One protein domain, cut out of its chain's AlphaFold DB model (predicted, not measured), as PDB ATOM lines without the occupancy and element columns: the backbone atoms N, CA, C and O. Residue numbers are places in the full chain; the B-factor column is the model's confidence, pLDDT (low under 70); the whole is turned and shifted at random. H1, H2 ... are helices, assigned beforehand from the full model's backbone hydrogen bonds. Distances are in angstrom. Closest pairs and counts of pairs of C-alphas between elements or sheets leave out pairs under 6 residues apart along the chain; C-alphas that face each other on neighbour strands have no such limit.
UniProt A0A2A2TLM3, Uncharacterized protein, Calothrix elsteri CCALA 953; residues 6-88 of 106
ATOM      1  N   ALA A   6     -19.466  19.317  -0.694       77.31
ATOM      2  CA  ALA A   6     -19.536  18.355  -1.792       77.31
ATOM      3  C   ALA A   6     -20.436  18.848  -2.938       77.31
ATOM      4  O   ALA A   6     -20.094  18.688  -4.107       77.31
ATOM      5  N   GLU A   7     -21.563  19.489  -2.616       76.75
ATOM      6  CA  GLU A   7     -22.439  20.098  -3.621       76.75
ATOM      7  C   GLU A   7     -21.798  21.321  -4.276       76.75
ATOM      8  O   GLU A   7     -22.005  21.533  -5.463       76.75
ATOM      9  N   ILE A   8     -20.988  22.099  -3.552       77.88
ATOM     10  CA  ILE A   8     -20.220  23.197  -4.155       77.88
ATOM     11  C   ILE A   8     -19.253  22.641  -5.208       77.88
ATOM     12  O   ILE A   8     -19.292  23.062  -6.361       77.88
ATOM     13  N   LEU A   9     -18.447  21.641  -4.844       76.56
ATOM     14  CA  LEU A   9     -17.499  20.983  -5.751       76.56
ATOM     15  C   LEU A   9     -18.160  20.396  -7.003       76.56
ATOM     16  O   LEU A   9     -17.620  20.525  -8.098       76.56
ATOM     17  N   ALA A  10     -19.332  19.777  -6.853       80.19
ATOM     18  CA  ALA A  10     -20.059  19.167  -7.964       80.19
ATOM     19  C   ALA A  10     -20.641  20.186  -8.961       80.19
ATOM     20  O   ALA A  10     -21.001  19.802 -10.072       80.19
ATOM     21  N   GLN A  11     -20.780  21.454  -8.564       78.31
ATOM     22  CA  GLN A  11     -21.454  22.489  -9.356       78.31
ATOM     23  C   GLN A  11     -20.499  23.551  -9.921       78.31
ATOM     24  O   GLN A  11     -20.911  24.344 -10.769       78.31
ATOM     25  N   ILE A  12     -19.234  23.581  -9.485       75.50
ATOM     26  CA  ILE A  12     -18.200  24.408 -10.118       75.50
ATOM     27  C   ILE A  12     -17.749  23.708 -11.413       75.50
ATOM     28  O   ILE A  12     -17.359  22.538 -11.346       75.50
ATOM     29  N   PRO A  13     -17.743  24.391 -12.575       78.38
ATOM     30  CA  PRO A  13     -17.233  23.826 -13.823       78.38
ATOM     31  C   PRO A  13     -15.823  23.244 -13.661       78.38
ATOM     32  O   PRO A  13     -14.982  23.829 -12.983       78.38
ATOM     33  N   SER A  14     -15.547  22.089 -14.269       79.00
ATOM     34  CA  SER A  14     -14.253  21.400 -14.119       79.00
ATOM     35  C   SER A  14     -13.069  22.177 -14.702       79.00
ATOM     36  O   SER A  14     -11.925  21.912 -14.347       79.00
ATOM     37  N   ASP A  15     -13.339  23.099 -15.622       77.94
ATOM     38  CA  ASP A  15     -12.378  24.009 -16.242       77.94
ATOM     39  C   ASP A  15     -12.184  25.316 -15.455       77.94
ATOM     40  O   ASP A  15     -11.242  26.059 -15.733       77.94
ATOM     41  N   ASP A  16     -13.020  25.594 -14.449       78.56
ATOM     42  CA  ASP A  16     -12.830  26.736 -13.558       78.56
ATOM     43  C   ASP A  16     -11.661  26.442 -12.591       78.56
ATOM     44  O   ASP A  16     -11.701  25.445 -11.859       78.56
ATOM     45  N   PRO A  17     -10.625  27.302 -12.510       76.94
ATOM     46  CA  PRO A  17      -9.530  27.162 -11.543       76.94
ATOM     47  C   PRO A  17      -9.996  27.038 -10.083       76.94
ATOM     48  O   PRO A  17      -9.288  26.479  -9.240       76.94
ATOM     49  N   MET A  18     -11.194  27.540  -9.774       78.00
ATOM     50  CA  MET A  18     -11.852  27.384  -8.481       78.00
ATOM     51  C   MET A  18     -12.128  25.913  -8.138       78.00
ATOM     52  O   MET A  18     -12.058  25.549  -6.963       78.00
ATOM     53  N   ASN A  19     -12.395  25.060  -9.134       78.44
ATOM     54  CA  ASN A  19     -12.621  23.627  -8.941       78.44
ATOM     55  C   ASN A  19     -11.351  22.946  -8.418       78.44
ATOM     56  O   ASN A  19     -11.387  22.285  -7.384       78.44
ATOM     57  N   ALA A  20     -10.207  23.201  -9.063       79.94
ATOM     58  CA  ALA A  20      -8.914  22.665  -8.641       79.94
ATOM     59  C   ALA A  20      -8.516  23.144  -7.234       79.94
ATOM     60  O   ALA A  20      -8.026  22.355  -6.425       79.94
ATOM     61  N   TRP A  21      -8.771  24.419  -6.918       78.56
ATOM     62  CA  TRP A  21      -8.511  24.967  -5.585       78.56
ATOM     63  C   TRP A  21      -9.374  24.290  -4.507       78.56
ATOM     64  O   TRP A  21      -8.854  23.898  -3.464       78.56
ATOM     65  N   TRP A  22     -10.668  24.079  -4.771       75.06
ATOM     66  CA  TRP A  22     -11.570  23.385  -3.846       75.06
ATOM     67  C   TRP A  22     -11.290  21.887  -3.726       75.06
ATOM     68  O   TRP A  22     -11.412  21.330  -2.636       75.06
ATOM     69  N   ALA A  23     -10.885  21.224  -4.810       73.75
ATOM     70  CA  ALA A  23     -10.502  19.813  -4.784       73.75
ATOM     71  C   ALA A  23      -9.263  19.585  -3.899       73.75
ATOM     72  O   ALA A  23      -9.112  18.524  -3.294       73.75
ATOM     73  N   ALA A  24      -8.415  20.609  -3.770       73.50
ATOM     74  CA  ALA A  24      -7.270  20.646  -2.873       73.50
ATOM     75  C   ALA A  24      -7.578  21.261  -1.492       73.50
ATOM     76  O   ALA A  24      -6.651  21.462  -0.715       73.50
ATOM     77  N   ALA A  25      -8.840  21.533  -1.128       67.31
ATOM     78  CA  ALA A  25      -9.173  22.206   0.136       67.31
ATOM     79  C   ALA A  25      -8.725  21.435   1.395       67.31
ATOM     80  O   ALA A  25      -8.488  22.038   2.438       67.31
ATOM     81  N   ALA A  26      -8.554  20.110   1.307       66.00
ATOM     82  CA  ALA A  26      -7.964  19.309   2.387       66.00
ATOM     83  C   ALA A  26      -6.482  19.649   2.655       66.00
ATOM     84  O   ALA A  26      -5.952  19.325   3.716       66.00
ATOM     85  N   VAL A  27      -5.822  20.303   1.697       69.50
ATOM     86  CA  VAL A  27      -4.428  20.749   1.730       69.50
ATOM     87  C   VAL A  27      -4.375  22.196   1.227       69.50
ATOM     88  O   VAL A  27      -3.739  22.492   0.216       69.50
ATOM     89  N   LEU A  28      -5.106  23.098   1.897       66.25
ATOM     90  CA  LEU A  28      -5.082  24.528   1.569       66.25
ATOM     91  C   LEU A  28      -3.624  25.011   1.435       66.25
ATOM     92  O   LEU A  28      -2.829  24.757   2.348       66.25
ATOM     93  N   PRO A  29      -3.259  25.692   0.330       73.38
ATOM     94  CA  PRO A  29      -1.921  26.247   0.161       73.38
ATOM     95  C   PRO A  29      -1.529  27.099   1.369       73.38
ATOM     96  O   PRO A  29      -2.344  27.882   1.863       73.38
ATOM     97  N   SER A  30      -0.294  26.953   1.852       77.94
ATOM     98  CA  SER A  30       0.178  27.599   3.088       77.94
ATOM     99  C   SER A  30       0.184  29.130   3.035       77.94
ATOM    100  O   SER A  30       0.269  29.782   4.070       77.94
ATOM    101  N   ASP A  31       0.128  29.697   1.835       82.81
ATOM    102  CA  ASP A  31       0.052  31.127   1.539       82.81
ATOM    103  C   ASP A  31      -1.387  31.642   1.370       82.81
ATOM    104  O   ASP A  31      -1.589  32.850   1.228       82.81
ATOM    105  N   THR A  32      -2.394  30.765   1.437       80.75
ATOM    106  CA  THR A  32      -3.802  31.167   1.354       80.75
ATOM    107  C   THR A  32      -4.145  32.079   2.524       80.75
ATOM    108  O   THR A  32      -4.122  31.678   3.691       80.75
ATOM    109  N   THR A  33      -4.531  33.313   2.217       86.06
ATOM    110  CA  THR A  33      -4.993  34.248   3.247       86.06
ATOM    111  C   THR A  33      -6.421  33.921   3.684       86.06
ATOM    112  O   THR A  33      -7.234  33.413   2.912       86.06
ATOM    113  N   VAL A  34      -6.781  34.290   4.915       82.25
ATOM    114  CA  VAL A  34      -8.160  34.140   5.419       82.25
ATOM    115  C   VAL A  34      -9.169  34.873   4.522       82.25
ATOM    116  O   VAL A  34     -10.246  34.353   4.231       82.25
ATOM    117  N   SER A  35      -8.809  36.061   4.029       82.38
ATOM    118  CA  SER A  35      -9.622  36.826   3.077       82.38
ATOM    119  C   SER A  35      -9.847  36.082   1.764       82.38
ATOM    120  O   SER A  35     -10.966  36.055   1.255       82.38
ATOM    121  N   GLU A  36      -8.800  35.460   1.226       84.19
ATOM    122  CA  GLU A  36      -8.882  34.676  -0.002       84.19
ATOM    123  C   GLU A  36      -9.761  33.439   0.190       84.19
ATOM    124  O   GLU A  36     -10.626  33.174  -0.645       84.19
ATOM    125  N   PHE A  37      -9.601  32.737   1.315       84.81
ATOM    126  CA  PHE A  37     -10.434  31.591   1.668       84.81
ATOM    127  C   PHE A  37     -11.926  31.960   1.670       84.81
ATOM    128  O   PHE A  37     -12.729  31.302   1.001       84.81
ATOM    129  N   PHE A  38     -12.310  33.042   2.354       84.94
ATOM    130  CA  PHE A  38     -13.711  33.474   2.396       84.94
ATOM    131  C   PHE A  38     -14.225  33.954   1.037       84.94
ATOM    132  O   PHE A  38     -15.331  33.581   0.642       84.94
ATOM    133  N   ALA A  39     -13.435  34.735   0.297       87.62
ATOM    134  CA  ALA A  39     -13.818  35.236  -1.022       87.62
ATOM    135  C   ALA A  39     -14.085  34.093  -2.012       87.62
ATOM    136  O   ALA A  39     -15.133  34.057  -2.666       87.62
ATOM    137  N   LYS A  40     -13.163  33.123  -2.084       85.25
ATOM    138  CA  LYS A  40     -13.290  31.936  -2.939       85.25
ATOM    139  C   LYS A  40     -14.484  31.080  -2.531       85.25
ATOM    140  O   LYS A  40     -15.252  30.652  -3.393       85.25
ATOM    141  N   THR A  41     -14.696  30.906  -1.228       84.44
ATOM    142  CA  THR A  41     -15.815  30.116  -0.703       84.44
ATOM    143  C   THR A  41     -17.169  30.721  -1.025       84.44
ATOM    144  O   THR A  41     -18.042  30.038  -1.555       84.44
ATOM    145  N   LEU A  42     -17.349  32.010  -0.754       86.38
ATOM    146  CA  LEU A  42     -18.635  32.674  -0.951       86.38
ATOM    147  C   LEU A  42     -18.968  32.850  -2.433       86.38
ATOM    148  O   LEU A  42     -20.128  32.709  -2.821       86.38
ATOM    149  N   LYS A  43     -17.956  33.083  -3.280       86.12
ATOM    150  CA  LYS A  43     -18.142  33.055  -4.734       86.12
ATOM    151  C   LYS A  43     -18.594  31.674  -5.211       86.12
ATOM    152  O   LYS A  43     -19.603  31.584  -5.904       86.12
ATOM    153  N   ALA A  44     -17.882  30.622  -4.813       83.94
ATOM    154  CA  ALA A  44     -18.203  29.253  -5.200       83.94
ATOM    155  C   ALA A  44     -19.612  28.837  -4.748       83.94
ATOM    156  O   ALA A  44     -20.358  28.248  -5.526       83.94
ATOM    157  N   ALA A  45     -20.011  29.207  -3.528       83.56
ATOM    158  CA  ALA A  45     -21.361  28.966  -3.025       83.56
ATOM    159  C   ALA A  45     -22.435  29.703  -3.851       83.56
ATOM    160  O   ALA A  45     -23.468  29.119  -4.175       83.56
ATOM    161  N   SER A  46     -22.185  30.957  -4.251       84.38
ATOM    162  CA  SER A  46     -23.085  31.712  -5.138       84.38
ATOM    163  C   SER A  46     -23.243  31.057  -6.510       84.38
ATOM    164  O   SER A  46     -24.371  30.862  -6.974       84.38
ATOM    165  N   ASP A  47     -22.137  30.636  -7.126       83.31
ATOM    166  CA  ASP A  47     -22.163  29.951  -8.419       83.31
ATOM    167  C   ASP A  47     -22.878  28.591  -8.331       83.31
ATOM    168  O   ASP A  47     -23.771  28.317  -9.137       83.31
ATOM    169  N   ALA A  48     -22.565  27.778  -7.320       81.25
ATOM    170  CA  ALA A  48     -23.188  26.474  -7.105       81.25
ATOM    171  C   ALA A  48     -24.696  26.585  -6.834       81.25
ATOM    172  O   ALA A  48     -25.494  25.817  -7.380       81.25
ATOM    173  N   GLN A  49     -25.112  27.577  -6.041       80.19
ATOM    174  CA  GLN A  49     -26.522  27.799  -5.735       80.19
ATOM    175  C   GLN A  49     -27.302  28.221  -6.980       80.19
ATOM    176  O   GLN A  49     -28.434  27.778  -7.170       80.19
ATOM    177  N   ARG A  50     -26.697  29.034  -7.858       80.00
ATOM    178  CA  ARG A  50     -27.306  29.400  -9.142       80.00
ATOM    179  C   ARG A  50     -27.610  28.160  -9.978       80.00
ATOM    180  O   ARG A  50     -28.711  28.074 -10.510       80.00
ATOM    181  N   VAL A  51     -26.678  27.208 -10.071       81.69
ATOM    182  CA  VAL A  51     -26.894  25.971 -10.841       81.69
ATOM    183  C   VAL A  51     -27.934  25.077 -10.166       81.69
ATOM    184  O   VAL A  51     -28.875  24.632 -10.820       81.69
ATOM    185  N   LYS A  52     -27.849  24.889  -8.844       78.50
ATOM    186  CA  LYS A  52     -28.826  24.100  -8.072       78.50
ATOM    187  C   LYS A  52     -30.250  24.647  -8.215       78.50
ATOM    188  O   LYS A  52     -31.196  23.873  -8.340       78.50
ATOM    189  N   ASN A  53     -30.397  25.971  -8.278       77.62
ATOM    190  CA  ASN A  53     -31.682  26.643  -8.456       77.62
ATOM    191  C   ASN A  53     -32.327  26.408  -9.837       77.62
ATOM    192  O   ASN A  53     -33.541  26.557  -9.954       77.62
ATOM    193  N   VAL A  54     -31.568  26.000 -10.866       81.31
ATOM    194  CA  VAL A  54     -32.123  25.650 -12.193       81.31
ATOM    195  C   VAL A  54     -33.022  24.413 -12.118       81.31
ATOM    196  O   VAL A  54     -34.006  24.320 -12.846       81.31
ATOM    197  N   GLY A  55     -32.712  23.471 -11.224       74.50
ATOM    198  CA  GLY A  55     -33.482  22.235 -11.048       74.50
ATOM    199  C   GLY A  55     -34.754  22.393 -10.213       74.50
ATOM    200  O   GLY A  55     -35.440  21.404  -9.956       74.50
ATOM    201  N   VAL A  56     -35.064  23.604  -9.745       77.31
ATOM    202  CA  VAL A  56     -36.172  23.844  -8.822       77.31
ATOM    203  C   VAL A  56     -37.437  24.189  -9.613       77.31
ATOM    204  O   VAL A  56     -37.413  25.008 -10.529       77.31
ATOM    205  N   ALA A  57     -38.564  23.563  -9.260       78.44
ATOM    206  CA  ALA A  57     -39.841  23.803  -9.926       78.44
ATOM    207  C   ALA A  57     -40.266  25.280  -9.832       78.44
ATOM    208  O   ALA A  57     -40.072  25.937  -8.806       78.44
ATOM    209  N   VAL A  58     -40.909  25.783 -10.886       74.81
ATOM    210  CA  VAL A  58     -41.439  27.153 -10.931       74.81
ATOM    211  C   VAL A  58     -42.364  27.408  -9.736       74.81
ATOM    212  O   VAL A  58     -43.217  26.585  -9.415       74.81
ATOM    213  N   GLY A  59     -42.188  28.555  -9.076       68.25
ATOM    214  CA  GLY A  59     -42.952  28.932  -7.880       68.25
ATOM    215  C   GLY A  59     -42.386  28.386  -6.565       68.25
ATOM    216  O   GLY A  59     -42.894  28.724  -5.499       68.25
ATOM    217  N   SER A  60     -41.317  27.592  -6.617       65.88
ATOM    218  CA  SER A  60     -40.627  27.129  -5.416       65.88
ATOM    219  C   SER A  60     -39.734  28.210  -4.809       65.88
ATOM    220  O   SER A  60     -39.231  29.111  -5.483       65.88
ATOM    221  N   ARG A  61     -39.484  28.061  -3.510       60.34
ATOM    222  CA  ARG A  61     -38.473  28.811  -2.766       60.34
ATOM    223  C   ARG A  61     -37.089  28.571  -3.381       60.34
ATOM    224  O   ARG A  61     -36.676  27.425  -3.530       60.34
ATOM    225  N   VAL A  62     -36.370  29.646  -3.685       64.81
ATOM    226  CA  VAL A  62     -34.952  29.601  -4.071       64.81
ATOM    227  C   VAL A  62     -34.094  30.031  -2.887       64.81
ATOM    228  O   VAL A  62     -34.283  31.117  -2.335       64.81
ATOM    229  N   ASP A  63     -33.160  29.167  -2.499       67.00
ATOM    230  CA  ASP A  63     -32.092  29.514  -1.562       67.00
ATOM    231  C   ASP A  63     -31.021  30.327  -2.305       67.00
ATOM    232  O   ASP A  63     -30.864  30.206  -3.524       67.00
ATOM    233  N   GLY A  64     -30.313  31.213  -1.602       66.06
ATOM    234  CA  GLY A  64     -29.450  32.189  -2.262       66.06
ATOM    235  C   GLY A  64     -28.247  32.609  -1.438       66.06
ATOM    236  O   GLY A  64     -28.393  33.188  -0.363       66.06
ATOM    237  N   TYR A  65     -27.071  32.411  -2.024       76.94
ATOM    238  CA  TYR A  65     -25.847  33.119  -1.678       76.94
ATOM    239  C   TYR A  65     -25.746  34.352  -2.585       76.94
ATOM    240  O   TYR A  65     -25.672  34.181  -3.809       76.94
ATOM    241  N   PRO A  66     -25.800  35.581  -2.035       80.06
ATOM    242  CA  PRO A  66     -25.693  36.794  -2.835       80.06
ATOM    243  C   PRO A  66     -24.446  36.767  -3.717       80.06
ATOM    244  O   PRO A  66     -23.362  36.403  -3.261       80.06
ATOM    245  N   ALA A  67     -24.607  37.165  -4.978       82.31
ATOM    246  CA  ALA A  67     -23.459  37.377  -5.842       82.31
ATOM    247  C   ALA A  67     -22.554  38.460  -5.227       82.31
ATOM    248  O   ALA A  67     -23.075  39.416  -4.638       82.31
ATOM    249  N   PRO A  68     -21.221  38.339  -5.356       86.12
ATOM    250  CA  PRO A  68     -20.315  39.383  -4.904       86.12
ATOM    251  C   PRO A  68     -20.667  40.720  -5.559       86.12
ATOM    252  O   PRO A  68     -20.928  40.778  -6.762       86.12
ATOM    253  N   THR A  69     -20.667  41.793  -4.775       90.12
ATOM    254  CA  THR A  69     -20.919  43.145  -5.285       90.12
ATOM    255  C   THR A  69     -19.620  43.926  -5.334       90.12
ATOM    256  O   THR A  69     -18.911  44.006  -4.330       90.12
ATOM    257  N   ASN A  70     -19.337  44.535  -6.479       91.62
ATOM    258  CA  ASN A  70     -18.162  45.378  -6.658       91.62
ATOM    259  C   ASN A  70     -18.541  46.844  -6.429       91.62
ATOM    260  O   ASN A  70     -19.570  47.315  -6.915       91.62
ATOM    261  N   GLY A  71     -17.702  47.557  -5.686       90.25
ATOM    262  CA  GLY A  71     -17.766  49.002  -5.536       90.25
ATOM    263  C   GLY A  71     -17.246  49.734  -6.773       90.25
ATOM    264  O   GLY A  71     -16.964  49.137  -7.813       90.25
ATOM    265  N   ALA A  72     -17.101  51.053  -6.649       94.00
ATOM    266  CA  ALA A  72     -16.565  51.878  -7.722       94.00
ATOM    267  C   ALA A  72     -15.131  51.460  -8.085       94.00
ATOM    268  O   ALA A  72     -14.282  51.281  -7.208       94.00
ATOM    269  N   VAL A  73     -14.870  51.328  -9.387       94.25
ATOM    270  CA  VAL A  73     -13.540  51.023  -9.918       94.25
ATOM    271  C   VAL A  73     -12.724  52.304  -9.994       94.25
ATOM    272  O   VAL A  73     -13.130  53.275 -10.627       94.25
ATOM    273  N   THR A  74     -11.551  52.282  -9.373       94.62
ATOM    274  CA  THR A  74     -10.536  53.327  -9.499       94.62
ATOM    275  C   THR A  74      -9.402  52.790 -10.358       94.62
ATOM    276  O   THR A  74      -8.840  51.737 -10.052       94.62
ATOM    277  N   VAL A  75      -9.077  53.499 -11.437       94.75
ATOM    278  CA  VAL A  75      -7.971  53.142 -12.332       94.75
ATOM    279  C   VAL A  75      -6.779  54.027 -12.000       94.75
ATOM    280  O   VAL A  75      -6.881  55.252 -12.064       94.75
ATOM    281  N   ASP A  76      -5.650  53.417 -11.660       91.12
ATOM    282  CA  ASP A  76      -4.383  54.133 -11.586       91.12
ATOM    283  C   ASP A  76      -3.894  54.406 -13.014       91.12
ATOM    284  O   ASP A  76      -3.511  53.493 -13.745       91.12
ATOM    285  N   ALA A  77      -3.914  55.675 -13.418       91.69
ATOM    286  CA  ALA A  77      -3.508  56.101 -14.754       91.69
ATOM    287  C   ALA A  77      -2.013  55.866 -15.050       91.69
ATOM    288  O   ALA A  77      -1.617  55.870 -16.214       91.69
ATOM    289  N   THR A  78      -1.188  55.661 -14.021       92.38
ATOM    290  CA  THR A  78       0.262  55.460 -14.150       92.38
ATOM    291  C   THR A  78       0.602  53.997 -14.402       92.38
ATOM    292  O   THR A  78       1.457  53.688 -15.228       92.38
ATOM    293  N   THR A  79      -0.062  53.087 -13.685       91.88
ATOM    294  CA  THR A  79       0.212  51.641 -13.748       91.88
ATOM    295  C   THR A  79      -0.801  50.868 -14.592       91.88
ATOM    296  O   THR A  79      -0.559  49.715 -14.939       91.88
ATOM    297  N   GLY A  80      -1.942  51.479 -14.926       90.38
ATOM    298  CA  GLY A  80      -3.061  50.825 -15.608       90.38
ATOM    299  C   GLY A  80      -3.832  49.837 -14.728       90.38
ATOM    300  O   GLY A  80      -4.753  49.178 -15.211       90.38
ATOM    301  N   LEU A  81      -3.472  49.715 -13.446       92.44
ATOM    302  CA  LEU A  81      -4.115  48.791 -12.521       92.44
ATOM    303  C   LEU A  81      -5.467  49.333 -12.058       92.44
ATOM    304  O   LEU A  81      -5.661  50.533 -11.863       92.44
ATOM    305  N   GLN A  82      -6.407  48.414 -11.859       93.31
ATOM    306  CA  GLN A  82      -7.743  48.718 -11.367       93.31
ATOM    307  C   GLN A  82      -7.876  48.246  -9.924       93.31
ATOM    308  O   GLN A  82      -7.484  47.130  -9.588       93.31
ATOM    309  N   SER A  83      -8.457  49.090  -9.081       90.69
ATOM    310  CA  SER A  83      -8.772  48.769  -7.693       90.69
ATOM    311  C   SER A  83     -10.250  49.018  -7.423       90.69
ATOM    312  O   SER A  83     -10.829  50.002  -7.880       90.69
ATOM    313  N   PHE A  84     -10.878  48.097  -6.705       92.00
ATOM    314  CA  PHE A  84     -12.254  48.215  -6.244       92.00
ATOM    315  C   PHE A  84     -12.440  47.368  -4.991       92.00
ATOM    316  O   PHE A  84     -11.692  46.424  -4.733       92.00
ATOM    317  N   ILE A  85     -13.454  47.715  -4.206       90.06
ATOM    318  CA  ILE A  85     -13.876  46.907  -3.065       90.06
ATOM    319  C   ILE A  85     -14.832  45.837  -3.582       90.06
ATOM    320  O   ILE A  85     -15.831  46.173  -4.212       90.06
ATOM    321  N   THR A  86     -14.564  44.572  -3.278       89.50
ATOM    322  CA  THR A  86     -15.511  43.476  -3.517       89.50
ATOM    323  C   THR A  86     -16.105  43.030  -2.194       89.50
ATOM    324  O   THR A  86     -15.379  42.656  -1.274       89.50
ATOM    325  N   THR A  87     -17.429  43.046  -2.093       89.44
ATOM    326  CA  THR A  87     -18.147  42.571  -0.910       89.44
ATOM    327  C   THR A  87     -18.714  41.185  -1.169       89.44
ATOM    328  O   THR A  87     -19.520  40.986  -2.078       89.44
ATOM    329  N   TYR A  88     -18.317  40.238  -0.325       85.88
ATOM    330  CA  TYR A  88     -18.893  38.900  -0.248       85.88
ATOM    331  C   TYR A  88     -19.804  38.838   0.974       85.88
ATOM    332  O   TYR A  88     -19.450  39.351   2.036       85.88
TER     333      TYR A  88
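What this domain is: This is residues 6 to 88 of the 106 residues of an uncharacterized protein of Calothrix elsteri CCALA 953 (UniProt A0A2A2TLM3). One long helix, H3, has two short helices, H1 and H2, on one side of it: H1 packs across residues 44 to 52 of H3, and H2 sits close by without clearly touching H3. After H3 the chain turns at residues 55 to 60, runs back past H3 as a long stretch with no named element, and then goes out and returns as a narrow two-stranded arm whose tip, residues 76 to 81, sticks out free. The printed part has 83 residues, with three named helices in the order H1, H2, H3 and no named strand. The class is all helix, although under half of the residues, 34 of the 83, are in named elements. The whole is loose, with a radius of gyration of the C-alphas of 15.8 A and spans of 51 by 34 by 22 A.

How they stand to each other: H1, residues 6 to 11, and H2, residues 17 to 23, form a helical hairpin over a tight link of 5 residues. They only just touch, with 3 pairs of C-alphas within 8 A, the closest being those of Leu 9 and Asn 19 at 6.4 A. They run opposite ways at a shallow tilt of 23 degrees. A short link of 10 residues leads from H2 to H3, residues 34 to 54. H3 touches H1 with residues 44 to 52 alone; the closest C-alphas, those of Gln 11 and Ala 48, are 4.9 A apart. These two helices run the same way at a steep tilt of 66 degrees. H2 and H3 are close but not clearly touching, with the C-alphas of Met 18 and Lys 40 closest at 7.3 A, and are about perpendicular at 83 degrees. Beyond H3, residues 69 to 70 pair with residues 86 to 87, antiparallel, and residues 74 to 75 pair with residues 82 to 83, also antiparallel. In H1 and H2 every O i to N i+4 pair is within hydrogen-bond range; in H3, 16 of 17 are.

Where its parts are: H1 begins at C-alpha 6, (-19.536, 18.355, -1.792), and is 8.8 A long from first to last C-alpha. H2, Pro 17 to Ala 23, is 10.0 A long. H3, the longest helix, runs 30.9 A from C-alpha 34 at (-8.160, 34.140, 5.419) to C-alpha 54 at (-32.123, 25.650, -12.193).

The domain as a whole: The two C-alphas farthest apart, those of Ala 57 and Thr 78, are 51.3 A from each other. Residues 30 to 36, of which 34 to 36 belong to H3, also stand free. The printed part has no cut, and neither link between the helices is long. The mean pLDDT of the printed part is 81.2; residues 25 to 28 and 59 to 64 are under 70.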